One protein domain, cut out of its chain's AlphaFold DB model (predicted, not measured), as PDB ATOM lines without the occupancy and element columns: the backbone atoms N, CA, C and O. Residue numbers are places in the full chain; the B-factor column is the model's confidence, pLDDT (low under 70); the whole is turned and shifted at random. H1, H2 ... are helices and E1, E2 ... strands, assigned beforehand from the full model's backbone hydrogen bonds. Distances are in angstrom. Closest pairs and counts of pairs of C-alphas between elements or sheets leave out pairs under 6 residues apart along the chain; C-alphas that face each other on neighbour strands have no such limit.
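What this domain is: This is residues 52 to 129 of the 197 residues of an uncharacterized protein of Leptospira selangorensis (UniProt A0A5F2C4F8). The domain is an elongated body with a helical end and a strand end: three helices, H1, H2 and H5, run alternately to and fro with H2 between the other two, and beyond them a two-stranded hairpin, E1 and E2, reaches out to the far tip with the short helices H3 and H4 packed on it. The H1 to H2 turn and the E1 to E2 turn lie at the two far ends of the long axis. The printed part has 78 residues, with five named helices and two named strands in the order H1, H2, H3, H4, E1, E2, H5; the sheet E1 - E2 is antiparallel and the class is mostly helix. It is only just compact, close to loose, with a radius of gyration of the C-alphas of 13.6 A, and it spans 45 by 27 by 18 A.

How they stand to each other: H1, residues 52 to 64, and H2, residues 70 to 82, form a helical hairpin. They touch, the closest C-alphas being those of Ile 62 and Lys 73 at 6.3 A, and run opposite ways at a shallow tilt of 15 degrees. H5, residues 120 to 128, touches H2, with the C-alphas of Ser 78 and His 121 closest at 5.5 A; they run opposite ways at a shallow tilt of 27 degrees. H1 and H5 are apart. H3, residues 88 to 93, and H4, residues 95 to 101, are close but not clearly touching and about perpendicular at 81 degrees, with the C-alphas of Phe 91 and Phe 98 closest at 6.5 A. H1 and H4 are close but not clearly touching, with the C-alphas of Lys 52 and Phe 97 closest at 7.7 A. E1, residues 103 to 108, and E2, residues 112 to 117, form an antiparallel hairpin, their directions at 153 degrees; N 106 and O 114, 2.8 A apart, and N 116 and O 104, 3.0 A apart, are within hydrogen-bond range. The closest C-alphas of H3 and E2 are those of Glu 88 and Phe 114, 6.2 A apart. In H1, H2, H3, H4 and H5 every O i to N i+4 pair is within hydrogen-bond range.

Where its parts are: H1 begins at C-alpha 52, (41.319, 28.552, 33.711), and is 18.3 A long, as is H2. H3 is 8.7 A and H4 10.1 A long. E1 measures 15.8 A and E2 16.5 A; E2 begins at C-alpha 112, (33.612, 9.877, 23.519). H5, 12.4 A long, ends at C-alpha 128, (51.411, 12.942, 53.669).

The domain as a whole: The two C-alphas farthest apart are those of Gly 67 and Glu 109, at 46.3 A. The printed part has no cut, and its six links are tight. The mean pLDDT of the printed part is 93.8, and no printed residue is under 70.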
ATOM      1  N   LYS A  52      39.937  28.487  33.214       94.25
ATOM      2  CA  LYS A  52      41.319  28.552  33.711       94.25
ATOM      3  C   LYS A  52      41.473  29.668  34.743       94.25
ATOM      4  O   LYS A  52      42.001  29.417  35.825       94.25
ATOM      5  N   ILE A  53      40.972  30.868  34.442       94.75
ATOM      6  CA  ILE A  53      41.036  32.024  35.349       94.75
ATOM      7  C   ILE A  53      40.294  31.728  36.658       94.75
ATOM      8  O   ILE A  53      40.817  32.018  37.737       94.75
ATOM      9  N   LYS A  54      39.107  31.112  36.589       96.25
ATOM     10  CA  LYS A  54      38.331  30.694  37.768       96.25
ATOM     11  C   LYS A  54      39.112  29.721  38.650       96.25
ATOM     12  O   LYS A  54      39.255  29.978  39.846       96.25
ATOM     13  N   ILE A  55      39.677  28.662  38.066       97.00
ATOM     14  CA  ILE A  55      40.463  27.670  38.813       97.00
ATOM     15  C   ILE A  55      41.710  28.320  39.418       97.00
ATOM     16  O   ILE A  55      41.970  28.149  40.605       97.00
ATOM     17  N   GLN A  56      42.464  29.106  38.648       96.19
ATOM     18  CA  GLN A  56      43.648  29.807  39.157       96.19
ATOM     19  C   GLN A  56      43.308  30.728  40.328       96.19
ATOM     20  O   GLN A  56      43.986  30.698  41.354       96.19
ATOM     21  N   SER A  57      42.232  31.503  40.200       96.44
ATOM     22  CA  SER A  57      41.771  32.414  41.250       96.44
ATOM     23  C   SER A  57      41.396  31.658  42.525       96.44
ATOM     24  O   SER A  57      41.771  32.080  43.619       96.44
ATOM     25  N   PHE A  58      40.711  30.518  42.394       97.50
ATOM     26  CA  PHE A  58      40.383  29.653  43.526       97.50
ATOM     27  C   PHE A  58      41.644  29.104  44.211       97.50
ATOM     28  O   PHE A  58      41.779  29.213  45.430       97.50
ATOM     29  N   LEU A  59      42.596  28.573  43.436       96.50
ATOM     30  CA  LEU A  59      43.845  28.021  43.971       96.50
ATOM     31  C   LEU A  59      44.668  29.081  44.713       96.50
ATOM     32  O   LEU A  59      45.181  28.809  45.796       96.50
ATOM     33  N   ILE A  60      44.776  30.293  44.160       96.06
ATOM     34  CA  ILE A  60      45.447  31.421  44.821       96.06
ATOM     35  C   ILE A  60      44.738  31.748  46.139       96.06
ATOM     36  O   ILE A  60      45.379  31.786  47.187       96.06
ATOM     37  N   ASN A  61      43.409  31.898  46.109       96.44
ATOM     38  CA  ASN A  61      42.628  32.254  47.290       96.44
ATOM     39  C   ASN A  61      42.786  31.242  48.436       96.44
ATOM     40  O   ASN A  61      43.008  31.644  49.578       96.44
ATOM     41  N   ILE A  62      42.707  29.940  48.146       94.81
ATOM     42  CA  ILE A  62      42.868  28.889  49.160       94.81
ATOM     43  C   ILE A  62      44.291  28.859  49.721       94.81
ATOM     44  O   ILE A  62      44.474  28.753  50.938       94.81
ATOM     45  N   ASN A  63      45.305  29.001  48.865       91.50
ATOM     46  CA  ASN A  63      46.698  28.976  49.305       91.50
ATOM     47  C   ASN A  63      47.041  30.172  50.203       91.50
ATOM     48  O   ASN A  63      47.710  29.993  51.224       91.50
ATOM     49  N   GLU A  64      46.515  31.359  49.895       93.62
ATOM     50  CA  GLU A  64      46.719  32.588  50.674       93.62
ATOM     51  C   GLU A  64      45.854  32.670  51.943       93.62
ATOM     52  O   GLU A  64      46.078  33.525  52.805       93.62
ATOM     53  N   LYS A  65      44.872  31.774  52.104       92.56
ATOM     54  CA  LYS A  65      43.980  31.781  53.265       92.56
ATOM     55  C   LYS A  65      44.747  31.421  54.539       92.56
ATOM     56  O   LYS A  65      45.246  30.305  54.713       92.56
ATOM     57  N   ASN A  66      44.836  32.390  55.446       90.38
ATOM     58  CA  ASN A  66      45.494  32.235  56.740       90.38
ATOM     59  C   ASN A  66      44.607  31.464  57.731       90.38
ATOM     60  O   ASN A  66      43.387  31.610  57.726       90.38
ATOM     61  N   GLY A  67      45.230  30.675  58.610       89.75
ATOM     62  CA  GLY A  67      44.542  29.970  59.701       89.75
ATOM     63  C   GLY A  67      43.863  28.650  59.320       89.75
ATOM     64  O   GLY A  67      43.255  28.028  60.184       89.75
ATOM     65  N   ILE A  68      43.983  28.206  58.067       93.25
ATOM     66  CA  ILE A  68      43.523  26.884  57.625       93.25
ATOM     67  C   ILE A  68      44.697  25.907  57.640       93.25
ATOM     68  O   ILE A  68      45.787  26.242  57.170       93.25
ATOM     69  N   ALA A  69      44.464  24.713  58.185       94.56
ATOM     70  CA  ALA A  69      45.439  23.629  58.177       94.56
ATOM     71  C   ALA A  69      45.733  23.158  56.741       94.56
ATOM     72  O   ALA A  69      44.869  23.191  55.870       94.56
ATOM     73  N   GLU A  70      46.964  22.723  56.481       95.19
ATOM     74  CA  GLU A  70      47.399  22.374  55.123       95.19
ATOM     75  C   GLU A  70      46.598  21.209  54.519       95.19
ATOM     76  O   GLU A  70      46.235  21.242  53.347       95.19
ATOM     77  N   ASP A  71      46.260  20.198  55.321       96.12
ATOM     78  CA  ASP A  71      45.424  19.076  54.888       96.12
ATOM     79  C   ASP A  71      44.008  19.526  54.502       96.12
ATOM     80  O   ASP A  71      43.468  19.064  53.499       96.12
ATOM     81  N   GLU A  72      43.443  20.489  55.232       96.56
ATOM     82  CA  GLU A  72      42.163  21.115  54.895       96.56
ATOM     83  C   GLU A  72      42.222  21.895  53.575       96.56
ATOM     84  O   GLU A  72      41.299  21.789  52.767       96.56
ATOM     85  N   LYS A  73      43.317  22.617  53.303       96.62
ATOM     86  CA  LYS A  73      43.515  23.286  52.004       96.62
ATOM     87  C   LYS A  73      43.565  22.276  50.861       96.62
ATOM     88  O   LYS A  73      42.880  22.445  49.855       96.62
ATOM     89  N   ILE A  74      44.348  21.210  51.024       96.62
ATOM     90  CA  ILE A  74      44.491  20.148  50.020       96.62
ATOM     91  C   ILE A  74      43.143  19.464  49.755       96.62
ATOM     92  O   ILE A  74      42.813  19.182  48.599       96.62
ATOM     93  N   PHE A  75      42.351  19.216  50.801       97.00
ATOM     94  CA  PHE A  75      41.016  18.646  50.658       97.00
ATOM     95  C   PHE A  75      40.071  19.585  49.897       97.00
ATOM     96  O   PHE A  75      39.483  19.161  48.905       97.00
ATOM     97  N   GLN A  76      40.005  20.867  50.270       97.44
ATOM     98  CA  GLN A  76      39.175  21.867  49.579       97.44
ATOM     99  C   GLN A  76      39.550  22.010  48.096       97.44
ATOM    100  O   GLN A  76      38.677  22.146  47.242       97.44
ATOM    101  N   ILE A  77      40.845  21.928  47.768       97.81
ATOM    102  CA  ILE A  77      41.309  21.892  46.376       97.81
ATOM    103  C   ILE A  77      40.810  20.636  45.664       97.81
ATOM    104  O   ILE A  77      40.325  20.723  44.538       97.81
ATOM    105  N   SER A  78      40.915  19.475  46.307       96.75
ATOM    106  CA  SER A  78      40.458  18.210  45.728       96.75
ATOM    107  C   SER A  78      38.963  18.231  45.433       96.75
ATOM    108  O   SER A  78      38.570  17.881  44.326       96.75
ATOM    109  N   GLU A  79      38.155  18.682  46.391       96.25
ATOM    110  CA  GLU A  79      36.700  18.772  46.268       96.25
ATOM    111  C   GLU A  79      36.288  19.699  45.121       96.25
ATOM    112  O   GLU A  79      35.518  19.295  44.249       96.25
ATOM    113  N   TYR A  80      36.865  20.902  45.065       97.75
ATOM    114  CA  TYR A  80      36.567  21.870  44.014       97.75
ATOM    115  C   TYR A  80      36.927  21.344  42.618       97.75
ATOM    116  O   TYR A  80      36.116  21.409  41.693       97.75
ATOM    117  N   LEU A  81      38.132  20.786  42.457       97.00
ATOM    118  CA  LEU A  81      38.579  20.261  41.165       97.00
ATOM    119  C   LEU A  81      37.773  19.030  40.735       97.00
ATOM    120  O   LEU A  81      37.489  18.886  39.552       97.00
ATOM    121  N   ASN A  82      37.361  18.175  41.676       94.44
ATOM    122  CA  ASN A  82      36.541  17.000  41.385       94.44
ATOM    123  C   ASN A  82      35.135  17.356  40.877       94.44
ATOM    124  O   ASN A  82      34.546  16.593  40.122       94.44
ATOM    125  N   GLN A  83      34.604  18.511  41.282       94.00
ATOM    126  CA  GLN A  83      33.304  19.028  40.836       94.00
ATOM    127  C   GLN A  83      33.404  19.899  39.575       94.00
ATOM    128  O   GLN A  83      32.392  20.370  39.063       94.00
ATOM    129  N   THR A  84      34.618  20.165  39.093       95.62
ATOM    130  CA  THR A  84      34.826  21.042  37.944       95.62
ATOM    131  C   THR A  84      34.660  20.258  36.646       95.62
ATOM    132  O   THR A  84      35.490  19.415  36.307       95.62
ATOM    133  N   GLU A  85      33.614  20.582  35.893       94.56
ATOM    134  CA  GLU A  85      33.392  20.057  34.546       94.56
ATOM    135  C   GLU A  85      34.231  20.832  33.521       94.56
ATOM    136  O   GLU A  85      34.245  22.067  33.510       94.56
ATOM    137  N   ILE A  86      34.947  20.106  32.658       93.81
ATOM    138  CA  ILE A  86      35.792  20.682  31.607       93.81
ATOM    139  C   ILE A  86      35.430  20.027  30.276       93.81
ATOM    140  O   ILE A  86      35.532  18.811  30.116       93.81
ATOM    141  N   GLU A  87      35.057  20.843  29.297       93.56
ATOM    142  CA  GLU A  87      34.874  20.381  27.924       93.56
ATOM    143  C   GLU A  87      36.225  20.040  27.265       93.56
ATOM    144  O   GLU A  87      37.255  20.664  27.534       93.56
ATOM    145  N   GLU A  88      36.243  19.075  26.342       93.69
ATOM    146  CA  GLU A  88      37.469  18.668  25.639       93.69
ATOM    147  C   GLU A  88      38.150  19.846  24.917       93.69
ATOM    148  O   GLU A  88      39.366  20.015  25.002       93.69
ATOM    149  N   ASN A  89      37.373  20.680  24.222       92.62
ATOM    150  CA  ASN A  89      37.870  21.858  23.506       92.62
ATOM    151  C   ASN A  89      38.633  22.828  24.435       92.62
ATOM    152  O   ASN A  89      39.628  23.427  24.031       92.62
ATOM    153  N   GLU A  90      38.174  22.968  25.670       93.12
ATOM    154  CA  GLU A  90      38.678  23.861  26.694       93.12
ATOM    155  C   GLU A  90      39.964  23.291  27.289       93.12
ATOM    156  O   GLU A  90      40.997  23.968  27.338       93.12
ATOM    157  N   PHE A  91      39.943  21.994  27.599       95.06
ATOM    158  CA  PHE A  91      41.130  21.256  28.001       95.06
ATOM    159  C   PHE A  91      42.245  21.354  26.960       95.06
ATOM    160  O   PHE A  91      43.377  21.667  27.314       95.06
ATOM    161  N   LEU A  92      41.942  21.146  25.676       93.25
ATOM    162  CA  LEU A  92      42.943  21.185  24.607       93.25
ATOM    163  C   LEU A  92      43.552  22.583  24.408       93.25
ATOM    164  O   LEU A  92      44.736  22.681  24.090       93.25
ATOM    165  N   LYS A  93      42.793  23.663  24.636       93.00
ATOM    166  CA  LYS A  93      43.317  25.042  24.567       93.00
ATOM    167  C   LYS A  93      44.332  25.346  25.669       93.00
ATOM    168  O   LYS A  93      45.291  26.068  25.421       93.00
ATOM    169  N   ASN A  94      44.126  24.811  26.875       93.25
ATOM    170  CA  ASN A  94      44.937  25.106  28.064       93.25
ATOM    171  C   ASN A  94      45.540  23.836  28.688       93.25
ATOM    172  O   ASN A  94      45.654  23.718  29.911       93.25
ATOM    173  N   GLN A  95      45.931  22.878  27.845       94.44
ATOM    174  CA  GLN A  95      46.256  21.510  28.256       94.44
ATOM    175  C   GLN A  95      47.332  21.444  29.340       94.44
ATOM    176  O   GLN A  95      47.191  20.700  30.308       94.44
ATOM    177  N   GLU A  96      48.399  22.233  29.207       95.75
ATOM    178  CA  GLU A  96      49.492  22.238  30.179       95.75
ATOM    179  C   GLU A  96      49.004  22.628  31.582       95.75
ATOM    180  O   GLU A  96      49.311  21.939  32.555       95.75
ATOM    181  N   PHE A  97      48.187  23.679  31.683       96.00
ATOM    182  CA  PHE A  97      47.620  24.121  32.953       96.00
ATOM    183  C   PHE A  97      46.739  23.033  33.580       96.00
ATOM    184  O   PHE A  97      46.909  22.691  34.751       96.00
ATOM    185  N   PHE A  98      45.830  22.450  32.797       96.75
ATOM    186  CA  PHE A  98      44.907  21.435  33.301       96.75
ATOM    187  C   PHE A  98      45.627  20.153  33.742       96.75
ATOM    188  O   PHE A  98      45.323  19.614  34.809       96.75
ATOM    189  N   LEU A  99      46.645  19.711  32.997       96.75
ATOM    190  CA  LEU A  99      47.508  18.596  33.404       96.75
ATOM    191  C   LEU A  99      48.259  18.902  34.710       96.75
ATOM    192  O   LEU A  99      48.361  18.039  35.584       96.75
ATOM    193  N   GLN A 100      48.767  20.129  34.876       96.50
ATOM    194  CA  GLN A 100      49.478  20.538  36.092       96.50
ATOM    195  C   GLN A 100      48.582  20.488  37.333       96.50
ATOM    196  O   GLN A 100      49.039  20.034  38.390       96.50
ATOM    197  N   VAL A 101      47.318  20.900  37.231       96.06
ATOM    198  CA  VAL A 101      46.373  20.859  38.363       96.06
ATOM    199  C   VAL A 101      45.743  19.474  38.577       96.06
ATOM    200  O   VAL A 101      45.199  19.218  39.647       96.06
ATOM    201  N   GLY A 102      45.911  18.541  37.632       96.25
ATOM    202  CA  GLY A 102      45.562  17.127  37.803       96.25
ATOM    203  C   GLY A 102      44.349  16.647  37.004       96.25
ATOM    204  O   GLY A 102      43.757  15.639  37.371       96.25
ATOM    205  N   PHE A 103      43.966  17.324  35.925       96.81
ATOM    206  CA  PHE A 103      42.987  16.780  34.984       96.81
ATOM    207  C   PHE A 103      43.651  15.891  33.937       96.81
ATOM    208  O   PHE A 103      44.803  16.105  33.564       96.81
ATOM    209  N   ILE A 104      42.903  14.910  33.444       95.31
ATOM    210  CA  ILE A 104      43.300  14.017  32.358       95.31
ATOM    211  C   ILE A 104      42.183  13.941  31.317       95.31
ATOM    212  O   ILE A 104      41.007  14.035  31.660       95.31
ATOM    213  N   LEU A 105      42.558  13.753  30.053       94.44
ATOM    214  CA  LEU A 105      41.622  13.449  28.975       94.44
ATOM    215  C   LEU A 105      41.488  11.931  28.853       94.44
ATOM    216  O   LEU A 105      42.428  11.261  28.416       94.44
ATOM    217  N   ASN A 106      40.324  11.405  29.208       89.69
ATOM    218  CA  ASN A 106      39.970  10.013  28.986       89.69
ATOM    219  C   ASN A 106      39.285   9.873  27.632       89.69
ATOM    220  O   ASN A 106      38.424  10.669  27.264       89.69
ATOM    221  N   LYS A 107      39.682   8.843  26.888       87.50
ATOM    222  CA  LYS A 107      39.079   8.495  25.603       87.50
ATOM    223  C   LYS A 107      38.283   7.218  25.789       87.50
ATOM    224  O   LYS A 107      38.861   6.204  26.174       87.50
ATOM    225  N   SER A 108      36.990   7.272  25.516       80.25
ATOM    226  CA  SER A 108      36.123   6.103  25.507       80.25
ATOM    227  C   SER A 108      35.534   5.902  24.124       80.25
ATOM    228  O   SER A 108      35.021   6.835  23.509       80.25
ATOM    229  N   GLU A 109      35.578   4.661  23.647       78.56
ATOM    230  CA  GLU A 109      34.918   4.275  22.399       78.56
ATOM    231  C   GLU A 109      33.391   4.414  22.502       78.56
ATOM    232  O   GLU A 109      32.738   4.723  21.509       78.56
ATOM    233  N   ASN A 110      32.835   4.262  23.710       74.50
ATOM    234  CA  ASN A 110      31.391   4.256  23.956       74.50
ATOM    235  C   ASN A 110      30.832   5.627  24.374       74.50
ATOM    236  O   ASN A 110      29.665   5.908  24.121       74.50
ATOM    237  N   TYR A 111      31.654   6.479  25.000       73.81
ATOM    238  CA  TYR A 111      31.212   7.745  25.615       73.81
ATOM    239  C   TYR A 111      31.912   8.986  25.047       73.81
ATOM    240  O   TYR A 111      31.645  10.107  25.473       73.81
ATOM    241  N   GLY A 112      32.799   8.801  24.068       85.62
ATOM    242  CA  GLY A 112      33.612   9.877  23.519       85.62
ATOM    243  C   GLY A 112      34.746  10.290  24.457       85.62
ATOM    244  O   GLY A 112      35.167   9.542  25.345       85.62
ATOM    245  N   ASN A 113      35.285  11.481  24.217       89.19
ATOM    246  CA  ASN A 113      36.361  12.035  25.023       89.19
ATOM    247  C   ASN A 113      35.776  12.877  26.156       89.19
ATOM    248  O   ASN A 113      34.913  13.722  25.927       89.19
ATOM    249  N   PHE A 114      36.279  12.677  27.367       92.19
ATOM    250  CA  PHE A 114      35.844  13.426  28.538       92.19
ATOM    251  C   PHE A 114      37.031  13.722  29.448       92.19
ATOM    252  O   PHE A 114      38.015  12.979  29.498       92.19
ATOM    253  N   VAL A 115      36.962  14.854  30.137       93.38
ATOM    254  CA  VAL A 115      38.040  15.346  30.991       93.38
ATOM    255  C   VAL A 115      37.647  15.099  32.436       93.38
ATOM    256  O   VAL A 115      36.565  15.494  32.855       93.38
ATOM    257  N   VAL A 116      38.524  14.451  33.201       93.06
ATOM    258  CA  VAL A 116      38.264  14.132  34.612       93.06
ATOM    259  C   VAL A 116      39.427  14.533  35.491       93.06
ATOM    260  O   VAL A 116      40.589  14.501  35.078       93.06
ATOM    261  N   TYR A 117      39.115  14.895  36.728       95.00
ATOM    262  CA  TYR A 117      40.121  15.094  37.755       95.00
ATOM    263  C   TYR A 117      40.660  13.738  38.226       95.00
ATOM    264  O   TYR A 117      39.903  12.829  38.550       95.00
ATOM    265  N   ASN A 118      41.983  13.587  38.281       93.44
ATOM    266  CA  ASN A 118      42.629  12.317  38.626       93.44
ATOM    267  C   ASN A 118      42.866  12.123  40.135       93.44
ATOM    268  O   ASN A 118      43.541  11.173  40.539       93.44
ATOM    269  N   GLY A 119      42.390  13.050  40.971       95.06
ATOM    270  CA  GLY A 119      42.537  12.949  42.418       95.06
ATOM    271  C   GLY A 119      43.941  13.248  42.958       95.06
ATOM    272  O   GLY A 119      44.227  12.916  44.110       95.06
ATOM    273  N   LYS A 120      44.822  13.883  42.169       96.00
ATOM    274  CA  LYS A 120      46.213  14.231  42.534       96.00
ATOM    275  C   LYS A 120      46.372  14.758  43.965       96.00
ATOM    276  O   LYS A 120      47.271  14.330  44.691       96.00
ATOM    277  N   HIS A 121      45.523  15.691  44.383       96.75
ATOM    278  CA  HIS A 121      45.610  16.313  45.705       96.75
ATOM    279  C   HIS A 121      45.138  15.362  46.819       96.75
ATOM    280  O   HIS A 121      45.822  15.255  47.836       96.75
ATOM    281  N   CYS A 122      44.091  14.563  46.601       96.19
ATOM    282  CA  CYS A 122      43.681  13.529  47.555       96.19
ATOM    283  C   CYS A 122      44.747  12.445  47.745       96.19
ATOM    284  O   CYS A 122      45.021  12.031  48.872       96.19
ATOM    285  N   GLN A 123      45.425  12.037  46.669       96.00
ATOM    286  CA  GLN A 123      46.567  11.120  46.764       96.00
ATOM    287  C   GLN A 123      47.696  11.711  47.625       96.00
ATOM    288  O   GLN A 123      48.303  11.001  48.432       96.00
ATOM    289  N   SER A 124      47.964  13.016  47.491       96.19
ATOM    290  CA  SER A 124      48.925  13.734  48.340       96.19
ATOM    291  C   SER A 124      48.482  13.767  49.806       96.19
ATOM    292  O   SER A 124      49.295  13.484  50.689       96.19
ATOM    293  N   LEU A 125      47.199  14.042  50.070       96.81
ATOM    294  CA  LEU A 125      46.631  14.077  51.418       96.81
ATOM    295  C   LEU A 125      46.808  12.732  52.127       96.81
ATOM    296  O   LEU A 125      47.420  12.673  53.191       96.81
ATOM    297  N   ILE A 126      46.377  11.639  51.494       94.75
ATOM    298  CA  ILE A 126      46.472  10.279  52.048       94.75
ATOM    299  C   ILE A 126      47.932   9.886  52.310       94.75
ATOM    300  O   ILE A 126      48.254   9.227  53.302       94.75
ATOM    301  N   LYS A 127      48.849  10.289  51.423       95.31
ATOM    302  CA  LYS A 127      50.273   9.966  51.558       95.31
ATOM    303  C   LYS A 127      50.929  10.722  52.714       95.31
ATOM    304  O   LYS A 127      51.697  10.119  53.468       95.31
ATOM    305  N   ASN A 128      50.655  12.021  52.821       96.19
ATOM    306  CA  ASN A 128      51.411  12.942  53.669       96.19
ATOM    307  C   ASN A 128      50.736  13.211  55.027       96.19
ATOM    308  O   ASN A 128      51.427  13.549  55.985       96.19
ATOM    309  N   PHE A 129      49.423  12.991  55.145       94.19
ATOM    310  CA  PHE A 129      48.616  13.308  56.329       94.19
ATOM    311  C   PHE A 129      47.771  12.102  56.774       94.19
ATOM    312  O   PHE A 129      46.546  12.155  56.797       94.19
TER     313      PHE A 129